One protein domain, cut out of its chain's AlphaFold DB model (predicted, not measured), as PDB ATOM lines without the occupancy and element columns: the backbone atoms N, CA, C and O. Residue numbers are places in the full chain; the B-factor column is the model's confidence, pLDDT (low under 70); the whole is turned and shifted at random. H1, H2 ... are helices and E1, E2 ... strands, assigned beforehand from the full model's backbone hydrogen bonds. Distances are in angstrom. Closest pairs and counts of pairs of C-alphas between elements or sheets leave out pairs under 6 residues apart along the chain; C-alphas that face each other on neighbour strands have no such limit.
ATOM      1  N   TYR A   5     167.022 193.864 171.452       96.94
ATOM      2  CA  TYR A   5     167.001 193.232 170.138       96.94
ATOM      3  C   TYR A   5     166.045 193.967 169.213       96.94
ATOM      4  O   TYR A   5     164.969 194.405 169.633       96.94
ATOM      5  N   TYR A   6     166.452 194.110 167.958       96.69
ATOM      6  CA  TYR A   6     165.727 194.878 166.961       96.69
ATOM      7  C   TYR A   6     165.712 194.170 165.609       96.69
ATOM      8  O   TYR A   6     166.656 193.458 165.275       96.69
ATOM      9  N   ARG A   7     164.685 194.434 164.801       95.12
ATOM     10  CA  ARG A   7     164.693 194.150 163.359       95.12
ATOM     11  C   ARG A   7     164.362 195.400 162.565       95.12
ATOM     12  O   ARG A   7     163.662 196.278 163.064       95.12
ATOM     13  N   VAL A   8     164.843 195.479 161.330       93.06
ATOM     14  CA  VAL A   8     164.401 196.513 160.386       93.06
ATOM     15  C   VAL A   8     162.955 196.236 159.980       93.06
ATOM     16  O   VAL A   8     162.613 195.114 159.614       93.06
ATOM     17  N   LYS A   9     162.099 197.259 160.044       92.31
ATOM     18  CA  LYS A   9     160.688 197.158 159.647       92.31
ATOM     19  C   LYS A   9     160.585 196.825 158.160       92.31
ATOM     20  O   LYS A   9     161.340 197.363 157.351       92.31
ATOM     21  N   LYS A  10     159.575 196.030 157.787       86.69
ATOM     22  CA  LYS A  10     159.373 195.531 156.411       86.69
ATOM     23  C   LYS A  10     159.450 196.612 155.328       86.69
ATOM     24  O   LYS A  10     160.112 196.409 154.316       86.69
ATOM     25  N   LYS A  11     158.866 197.791 155.574       87.19
ATOM     26  CA  LYS A  11     158.870 198.925 154.629       87.19
ATOM     27  C   LYS A  11     160.265 199.458 154.261       87.19
ATOM     28  O   LYS A  11     160.395 200.158 153.267       87.19
ATOM     29  N   TYR A  12     161.299 199.126 155.037       84.62
ATOM     30  CA  TYR A  12     162.681 199.566 154.823       84.62
ATOM     31  C   TYR A  12     163.621 198.450 154.339       84.62
ATOM     32  O   TYR A  12     164.824 198.681 154.217       84.62
ATOM     33  N   LEU A  13     163.113 197.238 154.087       76.81
ATOM     34  CA  LEU A  13     163.956 196.086 153.746       76.81
ATOM     35  C   LEU A  13     164.563 196.180 152.336       76.81
ATOM     36  O   LEU A  13     165.696 195.738 152.131       76.81
ATOM     37  N   GLY A  14     163.872 196.831 151.393       70.25
ATOM     38  CA  GLY A  14     164.346 197.070 150.025       70.25
ATOM     39  C   GLY A  14     165.045 195.856 149.391       70.25
ATOM     40  O   GLY A  14     164.746 194.705 149.692       70.25
ATOM     41  N   TYR A  15     166.052 196.106 148.552       64.38
ATOM     42  CA  TYR A  15     166.926 195.049 148.021       64.38
ATOM     43  C   TYR A  15     167.977 194.565 149.037       64.38
ATOM     44  O   TYR A  15     168.827 193.745 148.710       64.38
ATOM     45  N   ARG A  16     168.017 195.128 150.248       65.12
ATOM     46  CA  ARG A  16     169.132 194.955 151.192       65.12
ATOM     47  C   ARG A  16     168.934 193.793 152.166       65.12
ATOM     48  O   ARG A  16     169.843 193.530 152.953       65.12
ATOM     49  N   GLY A  17     167.807 193.089 152.058       79.06
ATOM     50  CA  GLY A  17     167.481 191.920 152.867       79.06
ATOM     51  C   GLY A  17     167.033 192.265 154.287       79.06
ATOM     52  O   GLY A  17     167.027 193.424 154.706       79.06
ATOM     53  N   GLU A  18     166.667 191.227 155.030       88.25
ATOM     54  CA  GLU A  18     166.322 191.302 156.444       88.25
ATOM     55  C   GLU A  18     167.556 191.594 157.293       88.25
ATOM     56  O   GLU A  18     168.649 191.066 157.073       88.25
ATOM     57  N   ARG A  19     167.376 192.471 158.281       91.31
ATOM     58  CA  ARG A  19     168.440 192.903 159.182       91.31
ATOM     59  C   ARG A  19     167.961 192.858 160.615       91.31
ATOM     60  O   ARG A  19     166.923 193.437 160.942       91.31
ATOM     61  N   TYR A  20     168.766 192.229 161.455       94.81
ATOM     62  CA  TYR A  20     168.520 192.087 162.882       94.81
ATOM     63  C   TYR A  20     169.677 192.691 163.655       94.81
ATOM     64  O   TYR A  20     170.821 192.598 163.216       94.81
ATOM     65  N   PHE A  21     169.392 193.278 164.811       95.88
ATOM     66  CA  PHE A  21     170.398 193.896 165.660       95.88
ATOM     67  C   PHE A  21     170.287 193.411 167.097       95.88
ATOM     68  O   PHE A  21     169.192 193.352 167.657       95.88
ATOM     69  N   GLN A  22     171.433 193.138 167.705       96.81
ATOM     70  CA  GLN A  22     171.597 193.078 169.149       96.81
ATOM     71  C   GLN A  22     172.373 194.322 169.570       96.81
ATOM     72  O   GLN A  22     173.483 194.563 169.101       96.81
ATOM     73  N   PHE A  23     171.768 195.105 170.452       95.19
ATOM     74  CA  PHE A  23     172.294 196.367 170.939       95.19
ATOM     75  C   PHE A  23     172.511 196.304 172.447       95.19
ATOM     76  O   PHE A  23     171.619 195.886 173.192       95.19
ATOM     77  N   ASP A  24     173.675 196.767 172.877       92.75
ATOM     78  CA  ASP A  24     174.019 196.993 174.272       92.75
ATOM     79  C   ASP A  24     174.379 198.476 174.431       92.75
ATOM     80  O   ASP A  24     175.270 198.936 173.717       92.75
ATOM     81  N   PRO A  25     173.681 199.256 175.278       87.31
ATOM     82  CA  PRO A  25     174.011 200.667 175.486       87.31
ATOM     83  C   PRO A  25     175.449 200.888 175.965       87.31
ATOM     84  O   PRO A  25     176.056 201.902 175.607       87.31
ATOM     85  N   ASP A  26     175.966 199.919 176.723       89.50
ATOM     86  CA  ASP A  26     177.275 199.963 177.375       89.50
ATOM     87  C   ASP A  26     178.413 199.559 176.423       89.50
ATOM     88  O   ASP A  26     179.578 199.581 176.803       89.50
ATOM     89  N   ASN A  27     178.090 199.183 175.180       90.00
ATOM     90  CA  ASN A  27     179.055 198.739 174.183       90.00
ATOM     91  C   ASN A  27     179.101 199.704 172.989       90.00
ATOM     92  O   ASN A  27     178.083 200.248 172.553       90.00
ATOM     93  N   ASP A  28     180.285 199.879 172.406       92.56
ATOM     94  CA  ASP A  28     180.509 200.792 171.279       92.56
ATOM     95  C   ASP A  28     180.056 200.222 169.935       92.56
ATOM     96  O   ASP A  28     180.127 200.898 168.903       92.56
ATOM     97  N   TYR A  29     179.547 198.991 169.925       94.06
ATOM     98  CA  TYR A  29     179.012 198.352 168.736       94.06
ATOM     99  C   TYR A  29     177.665 197.667 168.977       94.06
ATOM    100  O   TYR A  29     177.326 197.223 170.072       94.06
ATOM    101  N   ALA A  30     176.909 197.528 167.892       94.19
ATOM    102  CA  ALA A  30     175.791 196.608 167.785       94.19
ATOM    103  C   ALA A  30     176.193 195.421 166.902       94.19
ATOM    104  O   ALA A  30     176.922 195.573 165.916       94.19
ATOM    105  N   ILE A  31     175.698 194.232 167.235       94.81
ATOM    106  CA  ILE A  31     175.815 193.063 166.359       94.81
ATOM    107  C   ILE A  31     174.682 193.138 165.347       94.81
ATOM    108  O   ILE A  31     173.524 193.232 165.739       94.81
ATOM    109  N   GLN A  32     175.010 193.062 164.064       94.19
ATOM    110  CA  GLN A  32     174.067 193.043 162.957       94.19
ATOM    111  C   GLN A  32     174.072 191.669 162.287       94.19
ATOM    112  O   GLN A  32     175.127 191.155 161.939       94.19
ATOM    113  N   ILE A  33     172.895 191.109 162.033       92.44
ATOM    114  CA  ILE A  33     172.708 189.941 161.169       92.44
ATOM    115  C   ILE A  33     172.066 190.432 159.875       92.44
ATOM    116  O   ILE A  33     171.045 191.114 159.939       92.44
ATOM    117  N   CYS A  34     172.635 190.082 158.725       89.56
ATOM    118  CA  CYS A  34     172.071 190.363 157.405       89.56
ATOM    119  C   CYS A  34     171.641 189.054 156.743       89.56
ATOM    120  O   CYS A  34     172.464 188.154 156.588       89.56
ATOM    121  N   ILE A  35     170.378 188.972 156.327       85.31
ATOM    122  CA  ILE A  35     169.799 187.837 155.610       85.31
ATOM    123  C   ILE A  35     169.218 188.362 154.304       85.31
ATOM    124  O   ILE A  35     168.225 189.086 154.306       85.31
ATOM    125  N   HIS A  36     169.813 188.021 153.170       77.00
ATOM    126  CA  HIS A  36     169.185 188.325 151.891       77.00
ATOM    127  C   HIS A  36     168.079 187.305 151.590       77.00
ATOM    128  O   HIS A  36     168.203 186.133 151.917       77.00
ATOM    129  N   GLN A  37     166.983 187.742 150.976       60.34
ATOM    130  CA  GLN A  37     165.957 186.851 150.435       60.34
ATOM    131  C   GLN A  37     165.983 187.024 148.915       60.34
ATOM    132  O   GLN A  37     165.406 187.969 148.386       60.34
ATOM    133  N   GLY A  38     166.745 186.184 148.210       59.06
ATOM    134  CA  GLY A  38     166.855 186.256 146.748       59.06
ATOM    135  C   GLY A  38     168.103 185.584 146.174       59.06
ATOM    136  O   GLY A  38     169.026 185.219 146.906       59.06
ATOM    137  N   ARG A  39     168.138 185.434 144.838       52.06
ATOM    138  CA  ARG A  39     169.332 184.975 144.109       52.06
ATOM    139  C   ARG A  39     170.468 185.965 144.363       52.06
ATOM    140  O   ARG A  39     170.391 187.121 143.949       52.06
ATOM    141  N   VAL A  40     171.515 185.497 145.038       53.38
ATOM    142  CA  VAL A  40     172.753 186.242 145.289       53.38
ATOM    143  C   VAL A  40     173.288 186.768 143.957       53.38
ATOM    144  O   VAL A  40     173.801 185.999 143.145       53.38
ATOM    145  N   LYS A  41     173.178 188.076 143.702       49.75
ATOM    146  CA  LYS A  41     173.945 188.693 142.614       49.75
ATOM    147  C   LYS A  41     175.413 188.658 143.041       49.75
ATOM    148  O   LYS A  41     175.788 189.355 143.984       49.75
ATOM    149  N   LYS A  42     176.215 187.797 142.396       44.41
ATOM    150  CA  LYS A  42     177.672 187.707 142.599       44.41
ATOM    151  C   LYS A  42     178.269 189.125 142.600       44.41
ATOM    152  O   LYS A  42     177.990 189.899 141.690       44.41
ATOM    153  N   GLY A  43     179.047 189.464 143.632       46.88
ATOM    154  CA  GLY A  43     179.815 190.716 143.694       46.88
ATOM    155  C   GLY A  43     179.328 191.812 144.655       46.88
ATOM    156  O   GLY A  43     179.889 192.902 144.621       46.88
ATOM    157  N   ARG A  44     178.327 191.588 145.525       50.09
ATOM    158  CA  ARG A  44     177.943 192.585 146.556       50.09
ATOM    159  C   ARG A  44     178.249 192.120 147.982       50.09
ATOM    160  O   ARG A  44     177.818 191.056 148.417       50.09
ATOM    161  N   ALA A  45     178.954 192.978 148.719       48.41
ATOM    162  CA  ALA A  45     179.636 192.708 149.987       48.41
ATOM    163  C   ALA A  45     178.747 192.428 151.224       48.41
ATOM    164  O   ALA A  45     179.268 192.352 152.330       48.41
ATOM    165  N   HIS A  46     177.424 192.266 151.090       54.25
ATOM    166  CA  HIS A  46     176.518 192.182 152.253       54.25
ATOM    167  C   HIS A  46     175.331 191.233 152.052       54.25
ATOM    168  O   HIS A  46     174.203 191.563 152.418       54.25
ATOM    169  N   THR A  47     175.554 190.077 151.429       65.19
ATOM    170  CA  THR A  47     174.438 189.185 151.076       65.19
ATOM    171  C   THR A  47     174.005 188.297 152.247       65.19
ATOM    172  O   THR A  47     172.820 188.199 152.542       65.19
ATOM    173  N   TYR A  48     174.943 187.732 153.000       77.88
ATOM    174  CA  TYR A  48     174.664 187.009 154.242       77.88
ATOM    175  C   TYR A  48     175.817 187.263 155.205       77.88
ATOM    176  O   TYR A  48     176.964 187.355 154.769       77.88
ATOM    177  N   GLY A  49     175.542 187.459 156.491       85.31
ATOM    178  CA  GLY A  49     176.625 187.580 157.461       85.31
ATOM    179  C   GLY A  49     176.233 188.148 158.813       85.31
ATOM    180  O   GLY A  49     175.123 188.649 159.012       85.31
ATOM    181  N   ILE A  50     177.197 188.079 159.726       90.12
ATOM    182  CA  ILE A  50     177.148 188.683 161.054       90.12
ATOM    183  C   ILE A  50     178.239 189.752 161.094       90.12
ATOM    184  O   ILE A  50     179.410 189.453 160.876       90.12
ATOM    185  N   TYR A  51     177.854 190.992 161.365       90.62
ATOM    186  CA  TYR A  51     178.727 192.160 161.329       90.62
ATOM    187  C   TYR A  51     178.707 192.879 162.673       90.62
ATOM    188  O   TYR A  51     177.720 192.832 163.408       90.62
ATOM    189  N   ARG A  52     179.788 193.595 162.977       93.19
ATOM    190  CA  ARG A  52     179.793 194.617 164.025       93.19
ATOM    191  C   ARG A  52     179.603 195.968 163.356       93.19
ATOM    192  O   ARG A  52     180.338 196.298 162.431       93.19
ATOM    193  N   ILE A  53     178.624 196.734 163.815       93.62
ATOM    194  CA  ILE A  53     178.434 198.124 163.394       93.62
ATOM    195  C   ILE A  53     178.624 199.035 164.592       93.62
ATOM    196  O   ILE A  53     178.264 198.656 165.703       93.62
ATOM    197  N   SER A  54     179.158 200.235 164.382       94.94
ATOM    198  CA  SER A  54     179.320 201.176 165.491       94.94
ATOM    199  C   SER A  54     177.962 201.520 166.120       94.94
ATOM    200  O   SER A  54     176.929 201.584 165.436       94.94
ATOM    201  N   ARG A  55     177.962 201.780 167.428       94.12
ATOM    202  CA  ARG A  55     176.798 202.260 168.179       94.12
ATOM    203  C   ARG A  55     176.204 203.496 167.515       94.12
ATOM    204  O   ARG A  55     174.993 203.555 167.326       94.12
ATOM    205  N   ASN A  56     177.049 204.436 167.098       94.06
ATOM    206  CA  ASN A  56     176.615 205.665 166.436       94.06
ATOM    207  C   ASN A  56     175.920 205.366 165.106       94.06
ATOM    208  O   ASN A  56     174.850 205.906 164.840       94.06
ATOM    209  N   THR A  57     176.455 204.435 164.309       93.38
ATOM    210  CA  THR A  57     175.813 203.999 163.064       93.38
ATOM    211  C   THR A  57     174.437 203.396 163.333       93.38
ATOM    212  O   THR A  57     173.489 203.736 162.625       93.38
ATOM    213  N   PHE A  58     174.304 202.533 164.347       94.00
ATOM    214  CA  PHE A  58     173.018 201.948 164.730       94.00
ATOM    215  C   PHE A  58     172.016 203.015 165.197       94.00
ATOM    216  O   PHE A  58     170.874 203.060 164.731       94.00
ATOM    217  N   LEU A  59     172.444 203.889 166.107       93.69
ATOM    218  CA  LEU A  59     171.587 204.910 166.693       93.69
ATOM    219  C   LEU A  59     171.150 205.947 165.659       93.69
ATOM    220  O   LEU A  59     169.958 206.207 165.578       93.69
ATOM    221  N   ALA A  60     172.057 206.481 164.843       92.88
ATOM    222  CA  ALA A  60     171.728 207.520 163.869       92.88
ATOM    223  C   ALA A  60     170.925 206.973 162.679       92.88
ATOM    224  O   ALA A  60     169.874 207.511 162.346       92.88
ATOM    225  N   ASN A  61     171.371 205.867 162.071       90.81
ATOM    226  CA  ASN A  61     170.832 205.424 160.777       90.81
ATOM    227  C   ASN A  61     169.676 204.431 160.878       90.81
ATOM    228  O   ASN A  61     169.005 204.176 159.886       90.81
ATOM    229  N   TYR A  62     169.459 203.815 162.043       92.38
ATOM    230  CA  TYR A  62     168.427 202.788 162.188       92.38
ATOM    231  C   TYR A  62     167.420 203.151 163.268       92.38
ATOM    232  O   TYR A  62     166.217 203.211 163.004       92.38
ATOM    233  N   LYS A  63     167.898 203.403 164.490       92.00
ATOM    234  CA  LYS A  63     167.019 203.711 165.620       92.00
ATOM    235  C   LYS A  63     166.434 205.122 165.527       92.00
ATOM    236  O   LYS A  63     165.224 205.264 165.661       92.00
ATOM    237  N   GLY A  64     167.263 206.126 165.256       90.75
ATOM    238  CA  GLY A  64     166.880 207.538 165.151       90.75
ATOM    239  C   GLY A  64     165.930 207.804 163.987       90.75
ATOM    240  O   GLY A  64     164.969 208.546 164.137       90.75
ATOM    241  N   MET A  65     166.111 207.098 162.868       91.81
ATOM    242  CA  MET A  65     165.205 207.157 161.711       91.81
ATOM    243  C   MET A  65     163.910 206.338 161.885       91.81
ATOM    244  O   MET A  65     163.116 206.223 160.952       91.81
ATOM    245  N   GLY A  66     163.698 205.692 163.038       93.00
ATOM    246  CA  GLY A  66     162.520 204.852 163.279       93.00
ATOM    247  C   GLY A  66     162.420 203.630 162.354       93.00
ATOM    248  O   GLY A  66     161.327 203.071 162.184       93.00
ATOM    249  N   MET A  67     163.544 203.206 161.762       93.69
ATOM    250  CA  MET A  67     163.610 202.108 160.792       93.69
ATOM    251  C   MET A  67     163.543 200.732 161.437       93.69
ATOM    252  O   MET A  67     163.248 199.750 160.756       93.69
ATOM    253  N   VAL A  68     163.803 200.654 162.739       95.00
ATOM    254  CA  VAL A  68     163.784 199.405 163.496       95.00
ATOM    255  C   VAL A  68     162.605 199.325 164.452       95.00
ATOM    256  O   VAL A  68     162.078 200.332 164.918       95.00
ATOM    257  N   GLU A  69     162.207 198.101 164.761       95.50
ATOM    258  CA  GLU A  69     161.252 197.766 165.813       95.50
ATOM    259  C   GLU A  69     161.878 196.764 166.783       95.50
ATOM    260  O   GLU A  69     162.789 196.020 166.408       95.50
ATOM    261  N   ARG A  70     161.443 196.780 168.050       96.06
ATOM    262  CA  ARG A  70     161.930 195.812 169.038       96.06
ATOM    263  C   ARG A  70     161.369 194.429 168.741       96.06
ATOM    264  O   ARG A  70     160.200 194.294 168.402       96.06
ATOM    265  N   ILE A  71     162.205 193.421 168.955       96.69
ATOM    266  CA  ILE A  71     161.847 192.007 168.831       96.69
ATOM    267  C   ILE A  71     162.254 191.243 170.093       96.69
ATOM    268  O   ILE A  71     163.138 191.697 170.831       96.69
ATOM    269  N   PRO A  72     161.649 190.077 170.363       96.31
ATOM    270  CA  PRO A  72     162.102 189.211 171.437       96.31
ATOM    271  C   PRO A  72     163.481 188.607 171.132       96.31
ATOM    272  O   PRO A  72     163.860 188.360 169.985       96.31
ATOM    273  N   LYS A  73     164.229 188.295 172.197       94.94
ATOM    274  CA  LYS A  73     165.540 187.625 172.121       94.94
ATOM    275  C   LYS A  73     165.488 186.301 171.350       94.94
ATOM    276  O   LYS A  73     166.461 185.943 170.691       94.94
ATOM    277  N   SER A  74     164.378 185.569 171.454       95.19
ATOM    278  CA  SER A  74     164.157 184.294 170.763       95.19
ATOM    279  C   SER A  74     164.166 184.450 169.241       95.19
ATOM    280  O   SER A  74     164.822 183.661 168.562       95.19
ATOM    281  N   GLU A  75     163.524 185.497 168.716       94.31
ATOM    282  CA  GLU A  75     163.516 185.811 167.282       94.31
ATOM    283  C   GLU A  75     164.938 186.100 166.797       94.31
ATOM    284  O   GLU A  75     165.423 185.442 165.879       94.31
ATOM    285  N   PHE A  76     165.667 186.982 167.489       94.62
ATOM    286  CA  PHE A  76     167.064 187.265 167.154       94.62
ATOM    287  C   PHE A  76     167.934 185.997 167.167       94.62
ATOM    288  O   PHE A  76     168.671 185.735 166.216       94.62
ATOM    289  N   LYS A  77     167.827 185.172 168.218       93.94
ATOM    290  CA  LYS A  77     168.596 183.924 168.346       93.94
ATOM    291  C   LYS A  77     168.318 182.940 167.210       93.94
ATOM    292  O   LYS A  77     169.262 182.321 166.724       93.94
ATOM    293  N   LYS A  78     167.062 182.806 166.768       93.75
ATOM    294  CA  LYS A  78     166.695 181.941 165.635       93.75
ATOM    295  C   LYS A  78     167.479 182.329 164.379       93.75
ATOM    296  O   LYS A  78     168.095 181.472 163.748       93.75
ATOM    297  N   HIS A  79     167.508 183.622 164.060       91.31
ATOM    298  CA  HIS A  79     168.221 184.150 162.897       91.31
ATOM    299  C   HIS A  79     169.744 184.092 163.053       91.31
ATOM    300  O   HIS A  79     170.451 183.822 162.085       91.31
ATOM    301  N   PHE A  80     170.256 184.267 164.271       91.06
ATOM    302  CA  PHE A  80     171.680 184.126 164.568       91.06
ATOM    303  C   PHE A  80     172.175 182.692 164.342       91.06
ATOM    304  O   PHE A  80     173.173 182.483 163.658       91.06
ATOM    305  N   ILE A  81     171.446 181.694 164.855       90.56
ATOM    306  CA  ILE A  81     171.772 180.272 164.670       90.56
ATOM    307  C   ILE A  81     171.675 179.885 163.193       90.56
ATOM    308  O   ILE A  81     172.561 179.196 162.689       90.56
ATOM    309  N   LEU A  82     170.625 180.334 162.495       87.19
ATOM    310  CA  LEU A  82     170.492 180.125 161.054       87.19
ATOM    311  C   LEU A  82     171.711 180.679 160.311       87.19
ATOM    312  O   LEU A  82     172.297 179.975 159.498       87.19
ATOM    313  N   MET A  83     172.128 181.907 160.631       87.31
ATOM    314  CA  MET A  83     173.274 182.538 159.985       87.31
ATOM    315  C   MET A  83     174.582 181.797 160.268       87.31
ATOM    316  O   MET A  83     175.357 181.571 159.349       87.31
ATOM    317  N   ILE A  84     174.817 181.348 161.505       86.75
ATOM    318  CA  ILE A  84     175.987 180.516 161.826       86.75
ATOM    319  C   ILE A  84     175.991 179.235 160.987       86.75
ATOM    320  O   ILE A  84     177.044 178.853 160.493       86.75
ATOM    321  N   LYS A  85     174.839 178.574 160.812       84.62
ATOM    322  CA  LYS A  85     174.741 177.369 159.972       84.62
ATOM    323  C   LYS A  85     175.041 177.660 158.502       84.62
ATOM    324  O   LYS A  85     175.704 176.854 157.876       84.62
ATOM    325  N   VAL A  86     174.578 178.797 157.977       82.00
ATOM    326  CA  VAL A  86     174.835 179.226 156.588       82.00
ATOM    327  C   VAL A  86     176.306 179.588 156.361       82.00
ATOM    328  O   VAL A  86     176.816 179.393 155.265       82.00
ATOM    329  N   LEU A  87     176.980 180.140 157.372       77.81
ATOM    330  CA  LEU A  87     178.385 180.548 157.288       77.81
ATOM    331  C   LEU A  87     179.375 179.414 157.591       77.81
ATOM    332  O   LEU A  87     180.569 179.590 157.352       77.81
ATOM    333  N   LYS A  88     178.917 178.290 158.154       74.94
ATOM    334  CA  LYS A  88     179.760 177.106 158.324       74.94
ATOM    335  C   LYS A  88     179.970 176.448 156.948       74.94
ATOM    336  O   LYS A  88     178.971 176.250 156.258       74.94
TER     337      LYS A  88
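What this domain is: This is residues 5 to 88 of the 89 residues of an uncharacterized protein of Bacteroidetes bacterium (UniProt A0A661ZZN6). A strongly twisted sheet of five strands is the core, with the long helix H2 across one face and the shorter H1 over the other: three layers, the sheet between the helices. A long loop, residues 36 to 47, joins E3 to E4. Printed are 84 residues, with five named strands and two named helices in the order E1, E2, E3, E4, H1, E5, H2, class mixed. The sheet runs E4, E3, E2, E1, E5, all antiparallel, and E1 to E4 are a meander, each strand beside the one before. The whole is compact, radius of gyration of the C-alphas 12.5 A, spanning 35 by 24 by 21 A.

How they stand to each other: Start at the hairpin of E3, residues 29 to 35, and E4, residues 48 to 54, where N 32 and O 51 are within hydrogen-bond range at 2.8 A. E2, residues 18 to 23, forms a hairpin with E3; look at N 20 and O 33, 3.0 A. E1, residues 5 to 8, forms a hairpin with E2, with N 8 and O 19 at 2.9 A. Edge strand E5, residues 68 to 70, is antiparallel to E1, with N 7 and O 69 at 2.9 A. H2, residues 73 to 87, is on the sheet at a height of 8.7 A, only just across the strands, at 62 degrees to E3 on the local plane; its closest C-alphas to E2 are Phe 76 and Tyr 20, 6.6 A. H1, residues 55 to 63, is on the opposite face at 8.8 A, slantwise at 48 degrees to E2 on the local plane; Arg 55 and Tyr 29 are its closest C-alphas to E3, 4.5 A. Every O i to N i+4 pair is within range in H2, 4 of 5 in H1.

Where its parts are: Find C-alpha 5 at (167.001, 193.232, 170.138), where E1 begins. E3 spans 19.2 A and E4 18.7 A; H2 runs 20.9 A to C-alpha 87 at (178.385, 180.548, 157.288).

The domain as a whole: The printed part has no cut. The E3 to E4 link is long. Residues 15 to 16 and 37 to 47 have pLDDT under 70.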